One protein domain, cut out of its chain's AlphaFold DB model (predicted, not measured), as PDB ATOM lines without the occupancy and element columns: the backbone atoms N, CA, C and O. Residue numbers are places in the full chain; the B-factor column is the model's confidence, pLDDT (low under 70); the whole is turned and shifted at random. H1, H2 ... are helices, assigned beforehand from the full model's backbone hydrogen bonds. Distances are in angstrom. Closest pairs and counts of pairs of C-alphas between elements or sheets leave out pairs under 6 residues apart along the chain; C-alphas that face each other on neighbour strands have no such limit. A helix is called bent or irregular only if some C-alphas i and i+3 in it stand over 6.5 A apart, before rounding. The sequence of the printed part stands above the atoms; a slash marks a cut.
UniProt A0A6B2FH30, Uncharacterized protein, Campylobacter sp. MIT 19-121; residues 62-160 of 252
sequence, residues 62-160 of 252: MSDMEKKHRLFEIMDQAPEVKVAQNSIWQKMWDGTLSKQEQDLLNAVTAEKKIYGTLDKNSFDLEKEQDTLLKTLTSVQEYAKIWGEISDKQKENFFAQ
ATOM      1  N   MET A  62     194.544 206.919 118.983       69.25
ATOM      2  CA  MET A  62     194.073 205.542 118.818       69.25
ATOM      3  C   MET A  62     192.740 205.516 118.073       69.25
ATOM      4  O   MET A  62     191.895 206.392 118.272       69.25
ATOM      5  N   SER A  63     192.520 204.484 117.262       67.88
ATOM      6  CA  SER A  63     191.181 204.138 116.786       67.88
ATOM      7  C   SER A  63     190.300 203.680 117.949       67.88
ATOM      8  O   SER A  63     190.796 203.220 118.979       67.88
ATOM      9  N   ASP A  64     188.979 203.758 117.802       58.91
ATOM     10  CA  ASP A  64     188.062 203.349 118.874       58.91
ATOM     11  C   ASP A  64     188.231 201.870 119.266       58.91
ATOM     12  O   ASP A  64     188.088 201.526 120.438       58.91
ATOM     13  N   MET A  65     188.628 201.008 118.324       52.28
ATOM     14  CA  MET A  65     188.975 199.607 118.596       52.28
ATOM     15  C   MET A  65     190.265 199.465 119.412       52.28
ATOM     16  O   MET A  65     190.309 198.670 120.346       52.28
ATOM     17  N   GLU A  66     191.296 200.257 119.121       53.06
ATOM     18  CA  GLU A  66     192.548 200.248 119.889       53.06
ATOM     19  C   GLU A  66     192.360 200.833 121.289       53.06
ATOM     20  O   GLU A  66     192.914 200.304 122.251       53.06
ATOM     21  N   LYS A  67     191.522 201.870 121.436       58.38
ATOM     22  CA  LYS A  67     191.136 202.393 122.756       58.38
ATOM     23  C   LYS A  67     190.432 201.315 123.566       58.38
ATOM     24  O   LYS A  67     190.804 201.094 124.715       58.38
ATOM     25  N   LYS A  68     189.459 200.619 122.963       54.00
ATOM     26  CA  LYS A  68     188.744 199.503 123.597       54.00
ATOM     27  C   LYS A  68     189.693 198.380 124.008       54.00
ATOM     28  O   LYS A  68     189.633 197.948 125.150       54.00
ATOM     29  N   HIS A  69     190.600 197.958 123.129       52.75
ATOM     30  CA  HIS A  69     191.553 196.889 123.426       52.75
ATOM     31  C   HIS A  69     192.559 197.286 124.517       52.75
ATOM     32  O   HIS A  69     192.848 196.481 125.400       52.75
ATOM     33  N   ARG A  70     193.064 198.527 124.520       54.97
ATOM     34  CA  ARG A  70     193.943 199.007 125.600       54.97
ATOM     35  C   ARG A  70     193.216 199.143 126.929       54.97
ATOM     36  O   ARG A  70     193.790 198.807 127.958       54.97
ATOM     37  N   LEU A  71     191.976 199.635 126.928       54.31
ATOM     38  CA  LEU A  71     191.148 199.634 128.134       54.31
ATOM     39  C   LEU A  71     190.922 198.201 128.625       54.31
ATOM     40  O   LEU A  71     191.073 197.952 129.815       54.31
ATOM     41  N   PHE A  72     190.663 197.260 127.717       50.50
ATOM     42  CA  PHE A  72     190.520 195.847 128.046       50.50
ATOM     43  C   PHE A  72     191.794 195.279 128.689       50.50
ATOM     44  O   PHE A  72     191.715 194.762 129.792       50.50
ATOM     45  N   GLU A  73     192.976 195.458 128.089       50.59
ATOM     46  CA  GLU A  73     194.256 194.987 128.653       50.59
ATOM     47  C   GLU A  73     194.577 195.599 130.022       50.59
ATOM     48  O   GLU A  73     195.076 194.918 130.913       50.59
ATOM     49  N   ILE A  74     194.291 196.888 130.212       50.81
ATOM     50  CA  ILE A  74     194.561 197.587 131.476       50.81
ATOM     51  C   ILE A  74     193.618 197.109 132.583       50.81
ATOM     52  O   ILE A  74     194.012 197.052 133.746       50.81
ATOM     53  N   MET A  75     192.389 196.740 132.226       46.19
ATOM     54  CA  MET A  75     191.390 196.224 133.161       46.19
ATOM     55  C   MET A  75     191.505 194.712 133.385       46.19
ATOM     56  O   MET A  75     191.079 194.233 134.435       46.19
ATOM     57  N   ASP A  76     192.096 193.975 132.440       46.81
ATOM     58  CA  ASP A  76     192.423 192.544 132.532       46.81
ATOM     59  C   ASP A  76     193.716 192.305 133.333       46.81
ATOM     60  O   ASP A  76     193.889 191.265 133.960       46.81
ATOM     61  N   GLN A  77     194.589 193.315 133.441       47.66
ATOM     62  CA  GLN A  77     195.744 193.297 134.349       47.66
ATOM     63  C   GLN A  77     195.371 193.377 135.846       47.66
ATOM     64  O   GLN A  77     196.276 193.392 136.686       47.66
ATOM     65  N   ALA A  78     194.077 193.429 136.204       50.09
ATOM     66  CA  ALA A  78     193.646 193.650 137.586       50.09
ATOM     67  C   ALA A  78     192.317 193.006 138.070       50.09
ATOM     68  O   ALA A  78     191.671 193.610 138.928       50.09
ATOM     69  N   PRO A  79     191.912 191.780 137.677       48.16
ATOM     70  CA  PRO A  79     190.964 191.059 138.525       48.16
ATOM     71  C   PRO A  79     191.382 189.614 138.811       48.16
ATOM     72  O   PRO A  79     191.834 188.864 137.952       48.16
ATOM     73  N   GLU A  80     191.116 189.185 140.041       57.47
ATOM     74  CA  GLU A  80     191.169 187.781 140.463       57.47
ATOM     75  C   GLU A  80     190.104 186.911 139.747       57.47
ATOM     76  O   GLU A  80     190.129 185.686 139.856       57.47
ATOM     77  N   VAL A  81     189.176 187.525 138.994       59.03
ATOM     78  CA  VAL A  81     188.009 186.880 138.372       59.03
ATOM     79  C   VAL A  81     188.054 187.003 136.847       59.03
ATOM     80  O   VAL A  81     188.047 188.102 136.294       59.03
ATOM     81  N   LYS A  82     188.053 185.852 136.162       71.94
ATOM     82  CA  LYS A  82     187.979 185.766 134.694       71.94
ATOM     83  C   LYS A  82     186.612 186.235 134.190       71.94
ATOM     84  O   LYS A  82     185.585 185.852 134.746       71.94
ATOM     85  N   VAL A  83     186.603 186.999 133.097       74.12
ATOM     86  CA  VAL A  83     185.369 187.451 132.436       74.12
ATOM     87  C   VAL A  83     184.651 186.257 131.802       74.12
ATOM     88  O   VAL A  83     185.221 185.546 130.975       74.12
ATOM     89  N   ALA A  84     183.396 186.032 132.188       73.50
ATOM     90  CA  ALA A  84     182.552 184.996 131.611       73.50
ATOM     91  C   ALA A  84     182.067 185.402 130.213       73.50
ATOM     92  O   ALA A  84     181.802 186.577 129.935       73.50
ATOM     93  N   GLN A  85     181.914 184.412 129.333       74.12
ATOM     94  CA  GLN A  85     181.415 184.651 127.986       74.12
ATOM     95  C   GLN A  85     179.944 185.084 128.013       74.12
ATOM     96  O   GLN A  85     179.143 184.523 128.760       74.12
ATOM     97  N   ASN A  86     179.588 186.069 127.184       75.75
ATOM     98  CA  ASN A  86     178.273 186.724 127.177       75.75
ATOM     99  C   ASN A  86     177.901 187.373 128.523       75.75
ATOM    100  O   ASN A  86     176.717 187.603 128.789       75.75
ATOM    101  N   SER A  87     178.888 187.670 129.372       82.19
ATOM    102  CA  SER A  87     178.668 188.450 130.588       82.19
ATOM    103  C   SER A  87     178.133 189.842 130.264       82.19
ATOM    104  O   SER A  87     178.287 190.347 129.149       82.19
ATOM    105  N   ILE A  88     177.514 190.491 131.247       79.44
ATOM    106  CA  ILE A  88     177.083 191.888 131.140       79.44
ATOM    107  C   ILE A  88     178.283 192.758 130.777       79.44
ATOM    108  O   ILE A  88     178.179 193.561 129.857       79.44
ATOM    109  N   TRP A  89     179.432 192.530 131.419       82.06
ATOM    110  CA  TRP A  89     180.687 193.206 131.108       82.06
ATOM    111  C   TRP A  89     181.047 193.091 129.631       82.06
ATOM    112  O   TRP A  89     181.220 194.101 128.951       82.06
ATOM    113  N   GLN A  90     181.100 191.868 129.101       74.75
ATOM    114  CA  GLN A  90     181.397 191.652 127.692       74.75
ATOM    115  C   GLN A  90     180.355 192.332 126.786       74.75
ATOM    116  O   GLN A  90     180.722 193.041 125.853       74.75
ATOM    117  N   LYS A  91     179.061 192.206 127.102       75.44
ATOM    118  CA  LYS A  91     177.977 192.832 126.328       75.44
ATOM    119  C   LYS A  91     178.028 194.365 126.341       75.44
ATOM    120  O   LYS A  91     177.682 194.989 125.337       75.44
ATOM    121  N   MET A  92     178.481 194.985 127.435       76.31
ATOM    122  CA  MET A  92     178.731 196.432 127.511       76.31
ATOM    123  C   MET A  92     179.844 196.854 126.548       76.31
ATOM    124  O   MET A  92     179.693 197.837 125.824       76.31
ATOM    125  N   TRP A  93     180.946 196.103 126.519       71.88
ATOM    126  CA  TRP A  93     182.095 196.386 125.655       71.88
ATOM    127  C   TRP A  93     181.795 196.173 124.170       71.88
ATOM    128  O   TRP A  93     182.150 197.011 123.326       71.88
ATOM    129  N   ASP A  94     181.087 195.087 123.874       74.62
ATOM    130  CA  ASP A  94     180.672 194.709 122.526       74.62
ATOM    131  C   ASP A  94     179.523 195.592 122.009       74.62
ATOM    132  O   ASP A  94     179.252 195.619 120.811       74.62
ATOM    133  N   GLY A  95     178.865 196.357 122.889       76.12
ATOM    134  CA  GLY A  95     177.729 197.211 122.534       76.12
ATOM    135  C   GLY A  95     176.482 196.413 122.147       76.12
ATOM    136  O   GLY A  95     175.671 196.880 121.353       76.12
ATOM    137  N   THR A  96     176.346 195.198 122.681       81.88
ATOM    138  CA  THR A  96     175.265 194.254 122.354       81.88
ATOM    139  C   THR A  96     174.141 194.242 123.388       81.88
ATOM    140  O   THR A  96     173.155 193.530 123.206       81.88
ATOM    141  N   LEU A  97     174.256 195.040 124.456       81.38
ATOM    142  CA  LEU A  97     173.149 195.277 125.380       81.38
ATOM    143  C   LEU A  97     171.983 195.951 124.656       81.38
ATOM    144  O   LEU A  97     172.151 196.931 123.928       81.38
ATOM    145  N   SER A  98     170.778 195.450 124.905       86.31
ATOM    146  CA  SER A  98     169.561 196.135 124.493       86.31
ATOM    147  C   SER A  98     169.399 197.457 125.248       86.31
ATOM    148  O   SER A  98     169.912 197.644 126.352       86.31
ATOM    149  N   LYS A  99     168.607 198.372 124.684       85.69
ATOM    150  CA  LYS A  99     168.299 199.651 125.336       85.69
ATOM    151  C   LYS A  99     167.670 199.463 126.724       85.69
ATOM    152  O   LYS A  99     168.041 200.159 127.657       85.69
ATOM    153  N   GLN A 100     166.776 198.483 126.872       88.38
ATOM    154  CA  GLN A 100     166.136 198.170 128.156       88.38
ATOM    155  C   GLN A 100     167.142 197.673 129.200       88.38
ATOM    156  O   GLN A 100     167.090 198.088 130.354       88.38
ATOM    157  N   GLU A 101     168.071 196.803 128.797       85.06
ATOM    158  CA  GLU A 101     169.156 196.348 129.669       85.06
ATOM    159  C   GLU A 101     170.074 197.509 130.066       85.06
ATOM    160  O   GLU A 101     170.453 197.630 131.227       85.06
ATOM    161  N   GLN A 102     170.401 198.391 129.123       83.56
ATOM    162  CA  GLN A 102     171.247 199.550 129.386       83.56
ATOM    163  C   GLN A 102     170.579 200.543 130.348       83.56
ATOM    164  O   GLN A 102     171.225 201.016 131.283       83.56
ATOM    165  N   ASP A 103     169.285 200.816 130.166       80.94
ATOM    166  CA  ASP A 103     168.505 201.694 131.042       80.94
ATOM    167  C   ASP A 103     168.421 201.127 132.470       80.94
ATOM    168  O   ASP A 103     168.662 201.853 133.437       80.94
ATOM    169  N   LEU A 104     168.159 199.821 132.613       83.50
ATOM    170  CA  LEU A 104     168.129 199.152 133.917       83.50
ATOM    171  C   LEU A 104     169.503 199.187 134.596       83.50
ATOM    172  O   LEU A 104     169.605 199.551 135.765       83.50
ATOM    173  N   LEU A 105     170.569 198.860 133.865       83.38
ATOM    174  CA  LEU A 105     171.926 198.874 134.404       83.38
ATOM    175  C   LEU A 105     172.327 200.273 134.893       83.38
ATOM    176  O   LEU A 105     172.903 200.412 135.975       83.38
ATOM    177  N   ASN A 106     171.986 201.309 134.125       79.25
ATOM    178  CA  ASN A 106     172.233 202.698 134.499       79.25
ATOM    179  C   ASN A 106     171.462 203.091 135.761       79.25
ATOM    180  O   ASN A 106     172.045 203.721 136.642       79.25
ATOM    181  N   ALA A 107     170.189 202.698 135.872       77.88
ATOM    182  CA  ALA A 107     169.359 203.004 137.033       77.88
ATOM    183  C   ALA A 107     169.954 202.426 138.326       77.88
ATOM    184  O   ALA A 107     170.195 203.171 139.272       77.88
ATOM    185  N   VAL A 108     170.284 201.129 138.338       73.88
ATOM    186  CA  VAL A 108     170.804 200.459 139.547       73.88
ATOM    187  C   VAL A 108     172.246 200.896 139.870       73.88
ATOM    188  O   VAL A 108     172.684 200.848 141.014       73.88
ATOM    189  N   THR A 109     173.013 201.371 138.884       69.75
ATOM    190  CA  THR A 109     174.404 201.813 139.111       69.75
ATOM    191  C   THR A 109     174.510 203.289 139.521       69.75
ATOM    192  O   THR A 109     175.466 203.677 140.195       69.75
ATOM    193  N   ALA A 110     173.541 204.131 139.149       65.38
ATOM    194  CA  ALA A 110     173.547 205.561 139.463       65.38
ATOM    195  C   ALA A 110     173.390 205.859 140.967       65.38
ATOM    196  O   ALA A 110     173.954 206.846 141.450       65.38
ATOM    197  N   GLU A 111     172.702 204.995 141.719       56.88
ATOM    198  CA  GLU A 111     172.476 205.157 143.166       56.88
ATOM    199  C   GLU A 111     173.773 205.123 144.002       56.88
ATOM    200  O   GLU A 111     173.819 205.641 145.119       56.88
ATOM    201  N   LYS A 112     174.878 204.618 143.437       52.84
ATOM    202  CA  LYS A 112     176.168 204.446 144.126       52.84
ATOM    203  C   LYS A 112     176.856 205.764 144.521       52.84
ATOM    204  O   LYS A 112     177.712 205.774 145.403       52.84
ATOM    205  N   LYS A 113     176.497 206.898 143.904       50.72
ATOM    206  CA  LYS A 113     177.185 208.186 144.142       50.72
ATOM    207  C   LYS A 113     176.889 208.839 145.495       50.72
ATOM    208  O   LYS A 113     177.602 209.770 145.857       50.72
ATOM    209  N   ILE A 114     175.878 208.381 146.235       48.53
ATOM    210  CA  ILE A 114     175.450 209.052 147.475       48.53
ATOM    211  C   ILE A 114     176.176 208.493 148.716       48.53
ATOM    212  O   ILE A 114     176.367 209.221 149.684       48.53
ATOM    213  N   TYR A 115     176.666 207.248 148.668       49.84
ATOM    214  CA  TYR A 115     177.124 206.518 149.865       49.84
ATOM    215  C   TYR A 115     178.641 206.236 149.911       49.84
ATOM    216  O   TYR A 115     179.142 205.660 150.871       49.84
ATOM    217  N   GLY A 116     179.390 206.637 148.877       41.53
ATOM    218  CA  GLY A 116     180.724 206.089 148.592       41.53
ATOM    219  C   GLY A 116     181.951 206.776 149.204       41.53
ATOM    220  O   GLY A 116     183.046 206.257 149.037       41.53
ATOM    221  N   THR A 117     181.845 207.920 149.885       42.00
ATOM    222  CA  THR A 117     183.057 208.685 150.271       42.00
ATOM    223  C   THR A 117     183.568 208.484 151.698       42.00
ATOM    224  O   THR A 117     184.592 209.073 152.032       42.00
ATOM    225  N   LEU A 118     182.904 207.690 152.548       43.34
ATOM    226  CA  LEU A 118     183.237 207.653 153.985       43.34
ATOM    227  C   LEU A 118     183.498 206.265 154.596       43.34
ATOM    228  O   LEU A 118     183.939 206.224 155.741       43.34
ATOM    229  N   ASP A 119     183.316 205.153 153.872       48.56
ATOM    230  CA  ASP A 119     183.544 203.810 154.433       48.56
ATOM    231  C   ASP A 119     184.787 203.111 153.843       48.56
ATOM    232  O   ASP A 119     185.017 203.101 152.629       48.56
ATOM    233  N   LYS A 120     185.575 202.475 154.721       51.34
ATOM    234  CA  LYS A 120     186.728 201.617 154.387       51.34
ATOM    235  C   LYS A 120     186.328 200.422 153.508       51.34
ATOM    236  O   LYS A 120     187.183 199.878 152.819       51.34
ATOM    237  N   ASN A 121     185.042 200.070 153.485       54.12
ATOM    238  CA  ASN A 121     184.479 198.984 152.676       54.12
ATOM    239  C   ASN A 121     184.132 199.386 151.226       54.12
ATOM    240  O   ASN A 121     183.690 198.547 150.441       54.12
ATOM    241  N   SER A 122     184.325 200.654 150.840       58.28
ATOM    242  CA  SER A 122     184.047 201.144 149.474       58.28
ATOM    243  C   SER A 122     184.795 200.358 148.389       58.28
ATOM    244  O   SER A 122     184.240 200.083 147.324       58.28
ATOM    245  N   PHE A 123     186.021 199.924 148.687       57.97
ATOM    246  CA  PHE A 123     186.841 199.114 147.790       57.97
ATOM    247  C   PHE A 123     186.280 197.700 147.570       57.97
ATOM    248  O   PHE A 123     186.301 197.193 146.447       57.97
ATOM    249  N   ASP A 124     185.728 197.075 148.612       68.25
ATOM    250  CA  ASP A 124     185.149 195.730 148.513       68.25
ATOM    251  C   ASP A 124     183.841 195.749 147.708       68.25
ATOM    252  O   ASP A 124     183.605 194.866 146.885       68.25
ATOM    253  N   LEU A 125     183.053 196.821 147.837       71.62
ATOM    254  CA  LEU A 125     181.848 197.056 147.034       71.62
ATOM    255  C   LEU A 125     182.140 197.287 145.550       71.62
ATOM    256  O   LEU A 125     181.351 196.905 144.688       71.62
ATOM    257  N   GLU A 126     183.234 197.964 145.211       72.56
ATOM    258  CA  GLU A 126     183.658 198.108 143.813       72.56
ATOM    259  C   GLU A 126     184.103 196.776 143.213       72.56
ATOM    260  O   GLU A 126     183.704 196.452 142.095       72.56
ATOM    261  N   LYS A 127     184.838 195.963 143.977       74.44
ATOM    262  CA  LYS A 127     185.232 194.614 143.553       74.44
ATOM    263  C   LYS A 127     184.049 193.673 143.373       74.44
ATOM    264  O   LYS A 127     184.014 192.907 142.410       74.44
ATOM    265  N   GLU A 128     183.093 193.706 144.294       78.38
ATOM    266  CA  GLU A 128     181.899 192.867 144.224       78.38
ATOM    267  C   GLU A 128     181.040 193.253 143.016       78.38
ATOM    268  O   GLU A 128     180.628 192.382 142.249       78.38
ATOM    269  N   GLN A 129     180.879 194.555 142.756       82.38
ATOM    270  CA  GLN A 129     180.207 195.037 141.551       82.38
ATOM    271  C   GLN A 129     180.888 194.542 140.271       82.38
ATOM    272  O   GLN A 129     180.228 194.015 139.376       82.38
ATOM    273  N   ASP A 130     182.209 194.711 140.179       79.94
ATOM    274  CA  ASP A 130     182.999 194.306 139.016       79.94
ATOM    275  C   ASP A 130     182.916 192.788 138.792       79.94
ATOM    276  O   ASP A 130     182.706 192.321 137.671       79.94
ATOM    277  N   THR A 131     182.964 192.011 139.875       83.12
ATOM    278  CA  THR A 131     182.780 190.555 139.843       83.12
ATOM    279  C   THR A 131     181.414 190.181 139.275       83.12
ATOM    280  O   THR A 131     181.332 189.339 138.378       83.12
ATOM    281  N   LEU A 132     180.338 190.816 139.743       85.56
ATOM    282  CA  LEU A 132     178.985 190.548 139.256       85.56
ATOM    283  C   LEU A 132     178.840 190.900 137.773       85.56
ATOM    284  O   LEU A 132     178.301 190.102 137.009       85.56
ATOM    285  N   LEU A 133     179.379 192.039 137.330       85.31
ATOM    286  CA  LEU A 133     179.343 192.427 135.917       85.31
ATOM    287  C   LEU A 133     180.110 191.441 135.028       85.31
ATOM    288  O   LEU A 133     179.655 191.125 133.926       85.31
ATOM    289  N   LYS A 134     181.261 190.950 135.497       81.31
ATOM    290  CA  LYS A 134     182.129 190.017 134.761       81.31
ATOM    291  C   LYS A 134     181.615 188.582 134.745       81.31
ATOM    292  O   LYS A 134     182.003 187.829 133.855       81.31
ATOM    293  N   THR A 135     180.766 188.188 135.693       81.12
ATOM    294  CA  THR A 135     180.290 186.800 135.835       81.12
ATOM    295  C   THR A 135     178.856 186.601 135.360       81.12
ATOM    296  O   THR A 135     178.563 185.593 134.717       81.12
ATOM    297  N   LEU A 136     177.961 187.551 135.635       83.12
ATOM    298  CA  LEU A 136     176.549 187.422 135.295       83.12
ATOM    299  C   LEU A 136     176.309 187.709 133.819       83.12
ATOM    300  O   LEU A 136     176.898 188.618 133.239       83.12
ATOM    301  N   THR A 137     175.389 186.958 133.221       88.50
ATOM    302  CA  THR A 137     174.949 187.147 131.831       88.50
ATOM    303  C   THR A 137     173.621 187.902 131.739       88.50
ATOM    304  O   THR A 137     173.299 188.437 130.679       88.50
ATOM    305  N   SER A 138     172.854 187.999 132.831       89.50
ATOM    306  CA  SER A 138     171.536 188.646 132.880       89.50
ATOM    307  C   SER A 138     171.567 189.957 133.664       89.50
ATOM    308  O   SER A 138     171.858 189.965 134.860       89.50
ATOM    309  N   VAL A 139     171.183 191.066 133.021       85.75
ATOM    310  CA  VAL A 139     171.087 192.376 133.695       85.75
ATOM    311  C   VAL A 139     169.990 192.397 134.760       85.75
ATOM    312  O   VAL A 139     170.128 193.086 135.763       85.75
ATOM    313  N   GLN A 140     168.922 191.617 134.592       88.25
ATOM    314  CA  GLN A 140     167.854 191.518 135.594       88.25
ATOM    315  C   GLN A 140     168.338 190.823 136.870       88.25
ATOM    316  O   GLN A 140     168.007 191.249 137.974       88.25
ATOM    317  N   GLU A 141     169.143 189.772 136.720       89.62
ATOM    318  CA  GLU A 141     169.744 189.068 137.853       89.62
ATOM    319  C   GLU A 141     170.780 189.946 138.558       89.62
ATOM    320  O   GLU A 141     170.766 190.047 139.784       89.62
ATOM    321  N   TYR A 142     171.596 190.670 137.785       89.38
ATOM    322  CA  TYR A 142     172.488 191.693 138.325       89.38
ATOM    323  C   TYR A 142     171.720 192.762 139.106       89.38
ATOM    324  O   TYR A 142     172.078 193.046 140.241       89.38
ATOM    325  N   ALA A 143     170.647 193.320 138.539       85.56
ATOM    326  CA  ALA A 143     169.845 194.358 139.183       85.56
ATOM    327  C   ALA A 143     169.284 193.896 140.532       85.56
ATOM    328  O   ALA A 143     169.288 194.659 141.492       85.56
ATOM    329  N   LYS A 144     168.852 192.634 140.616       87.94
ATOM    330  CA  LYS A 144     168.367 192.042 141.861       87.94
ATOM    331  C   LYS A 144     169.485 191.915 142.902       87.94
ATOM    332  O   LYS A 144     169.344 192.442 143.999       87.94
ATOM    333  N   ILE A 145     170.585 191.241 142.558       85.75
ATOM    334  CA  ILE A 145     171.681 190.963 143.504       85.75
ATOM    335  C   ILE A 145     172.347 192.268 143.948       85.75
ATOM    336  O   ILE A 145     172.547 192.506 145.136       85.75
ATOM    337  N   TRP A 146     172.666 193.135 142.990       85.25
ATOM    338  CA  TRP A 146     173.307 194.413 143.266       85.25
ATOM    339  C   TRP A 146     172.382 195.372 144.025       85.25
ATOM    340  O   TRP A 146     172.859 196.110 144.886       85.25
ATOM    341  N   GLY A 147     171.072 195.325 143.762       82.38
ATOM    342  CA  GLY A 147     170.061 196.050 144.533       82.38
ATOM    343  C   GLY A 147     170.042 195.620 146.000       82.38
ATOM    344  O   GLY A 147     170.203 196.461 146.875       82.38
ATOM    345  N   GLU A 148     169.974 194.314 146.277       84.75
ATOM    346  CA  GLU A 148     169.998 193.779 147.650       84.75
ATOM    347  C   GLU A 148     171.286 194.163 148.409       84.75
ATOM    348  O   GLU A 148     171.236 194.542 149.583       84.75
ATOM    349  N   ILE A 149     172.446 194.107 147.742       83.00
ATOM    350  CA  ILE A 149     173.729 194.542 148.319       83.00
ATOM    351  C   ILE A 149     173.702 196.046 148.618       83.00
ATOM    352  O   ILE A 149     174.116 196.470 149.700       83.00
ATOM    353  N   SER A 150     173.200 196.849 147.679       76.12
ATOM    354  CA  SER A 150     173.140 198.308 147.805       76.12
ATOM    355  C   SER A 150     172.177 198.750 148.910       76.12
ATOM    356  O   SER A 150     172.536 199.609 149.716       76.12
ATOM    357  N   ASP A 151     171.002 198.125 149.011       79.81
ATOM    358  CA  ASP A 151     170.013 198.400 150.057       79.81
ATOM    359  C   ASP A 151     170.566 198.074 151.445       79.81
ATOM    360  O   ASP A 151     170.490 198.894 152.360       79.81
ATOM    361  N   LYS A 152     171.225 196.921 151.594       80.25
ATOM    362  CA  LYS A 152     171.860 196.541 152.860       80.25
ATOM    363  C   LYS A 152     172.967 197.514 153.264       80.25
ATOM    364  O   LYS A 152     173.112 197.843 154.441       80.25
ATOM    365  N   GLN A 153     173.758 197.990 152.305       75.06
ATOM    366  CA  GLN A 153     174.783 198.998 152.579       75.06
ATOM    367  C   GLN A 153     174.179 200.337 152.982       75.06
ATOM    368  O   GLN A 153     174.670 200.984 153.904       75.06
ATOM    369  N   LYS A 154     173.084 200.734 152.336       73.19
ATOM    370  CA  LYS A 154     172.337 201.937 152.687       73.19
ATOM    371  C   LYS A 154     171.784 201.854 154.111       73.19
ATOM    372  O   LYS A 154     171.955 202.799 154.875       73.19
ATOM    373  N   GLU A 155     171.182 200.729 154.493       79.06
ATOM    374  CA  GLU A 155     170.709 200.495 155.865       79.06
ATOM    375  C   GLU A 155     171.849 200.579 156.887       79.06
ATOM    376  O   GLU A 155     171.733 201.304 157.877       79.06
ATOM    377  N   ASN A 156     172.973 199.906 156.622       72.88
ATOM    378  CA  ASN A 156     174.150 199.949 157.492       72.88
ATOM    379  C   ASN A 156     174.708 201.370 157.635       72.88
ATOM    380  O   ASN A 156     175.053 201.788 158.740       72.88
ATOM    381  N   PHE A 157     174.767 202.123 156.536       72.38
ATOM    382  CA  PHE A 157     175.224 203.507 156.543       72.38
ATOM    383  C   PHE A 157     174.332 204.387 157.424       72.38
ATOM    384  O   PHE A 157     174.844 205.128 158.262       72.38
ATOM    385  N   PHE A 158     173.006 204.293 157.280       69.88
ATOM    386  CA  PHE A 158     172.087 205.076 158.108       69.88
ATOM    387  C   PHE A 158     172.145 204.674 159.582       69.88
ATOM    388  O   PHE A 158     172.160 205.553 160.442       69.88
ATOM    389  N   ALA A 159     172.242 203.377 159.878       75.19
ATOM    390  CA  ALA A 159     172.397 202.895 161.246       75.19
ATOM    391  C   ALA A 159     173.692 203.420 161.893       75.19
ATOM    392  O   ALA A 159     173.670 203.882 163.034       75.19
ATOM    393  N   GLN A 160     174.809 203.408 161.157       70.44
ATOM    394  CA  GLN A 160     176.083 203.932 161.647       70.44
ATOM    395  C   GLN A 160     176.037 205.453 161.828       70.44
ATOM    396  O   GLN A 160     176.441 205.957 162.871       70.44
TER     397      GLN A 160
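What this domain is: This is residues 62 to 160 of the 252 residues of an uncharacterized protein of Campylobacter sp. MIT 19-121 (UniProt A0A6B2FH30). The longest helix, H5, runs side by side with H3 on one flank and with H4 on another, a loose group of three roughly aligned helices in which H3 and H4 stand apart from each other. Short H2 lies across the end of this group where H3 and H5 begin and H4 ends, and H1 lies beyond H2, with residues 73 to 78 sticking out. The printed part has 99 residues with five named helices, H1 to H5 in chain order, and no named strand; the class is all helix. It is only just compact, close to loose, with a radius of gyration of the C-alphas of 14.7 A, and it is elongated, spanning 47 by 29 by 22 A.

Where its parts are: H5, residues 139 to 160, is 30.7 A from first to last C-alpha and ends at C-alpha 160, (176.083, 203.932, 161.647). H4, residues 122 to 135, is 20.1 A long, and H3, residues 99 to 114, is 25.1 A long. H3 is only just irregular: C-alphas 111 and 114 are 6.53 A apart. H2, residues 88 to 94, begins at C-alpha 88, (177.083, 191.888, 131.140). H1, residues 64 to 76, is 18.0 A long and begins at C-alpha 64, (188.062, 203.349, 118.874).

How they stand to each other: H5 touches H3, the same way at a shallow tilt of 13 degrees; their closest C-alphas, those of Val 139 and Glu 101, are 6.0 A apart. With residues 142 to 146 alone H5 touches residues 129 to 133 of H4, opposite ways at a shallow tilt of 12 degrees, a helical hairpin; the closest C-alphas, those of Tyr 142 and Leu 132, are 6.7 A apart. H3 and H4 are apart. H4 touches H2 with residues 133 to 135 alone, the C-alphas of Leu 133 and Trp 89 being closest at 5.1 A, at a steep tilt of 69 degrees, only just short of about perpendicular. H2 and H3 are near each other, with 7 pairs of C-alphas within 10 A. H1 and H2 are close but not clearly touching, with the closest C-alphas, those of Lys 68 and Trp 93, 7.6 A apart. H1 is apart from H3, H4 and H5. In H1, H2, H4 and H5 every O i to N i+4 pair is within hydrogen-bond range; in H3 it is 8 of 12.

The domain as a whole: The two C-alphas farthest apart, those of Ser 63 and Ala 159, are 48.3 A apart. The printed part, residues 62 to 160, has no cut. The link from H1 to H2, 11 residues, is long. Mean pLDDT of the printed part is 70.6; residues 62 to 81, 109 to 124 and 158 are under 70.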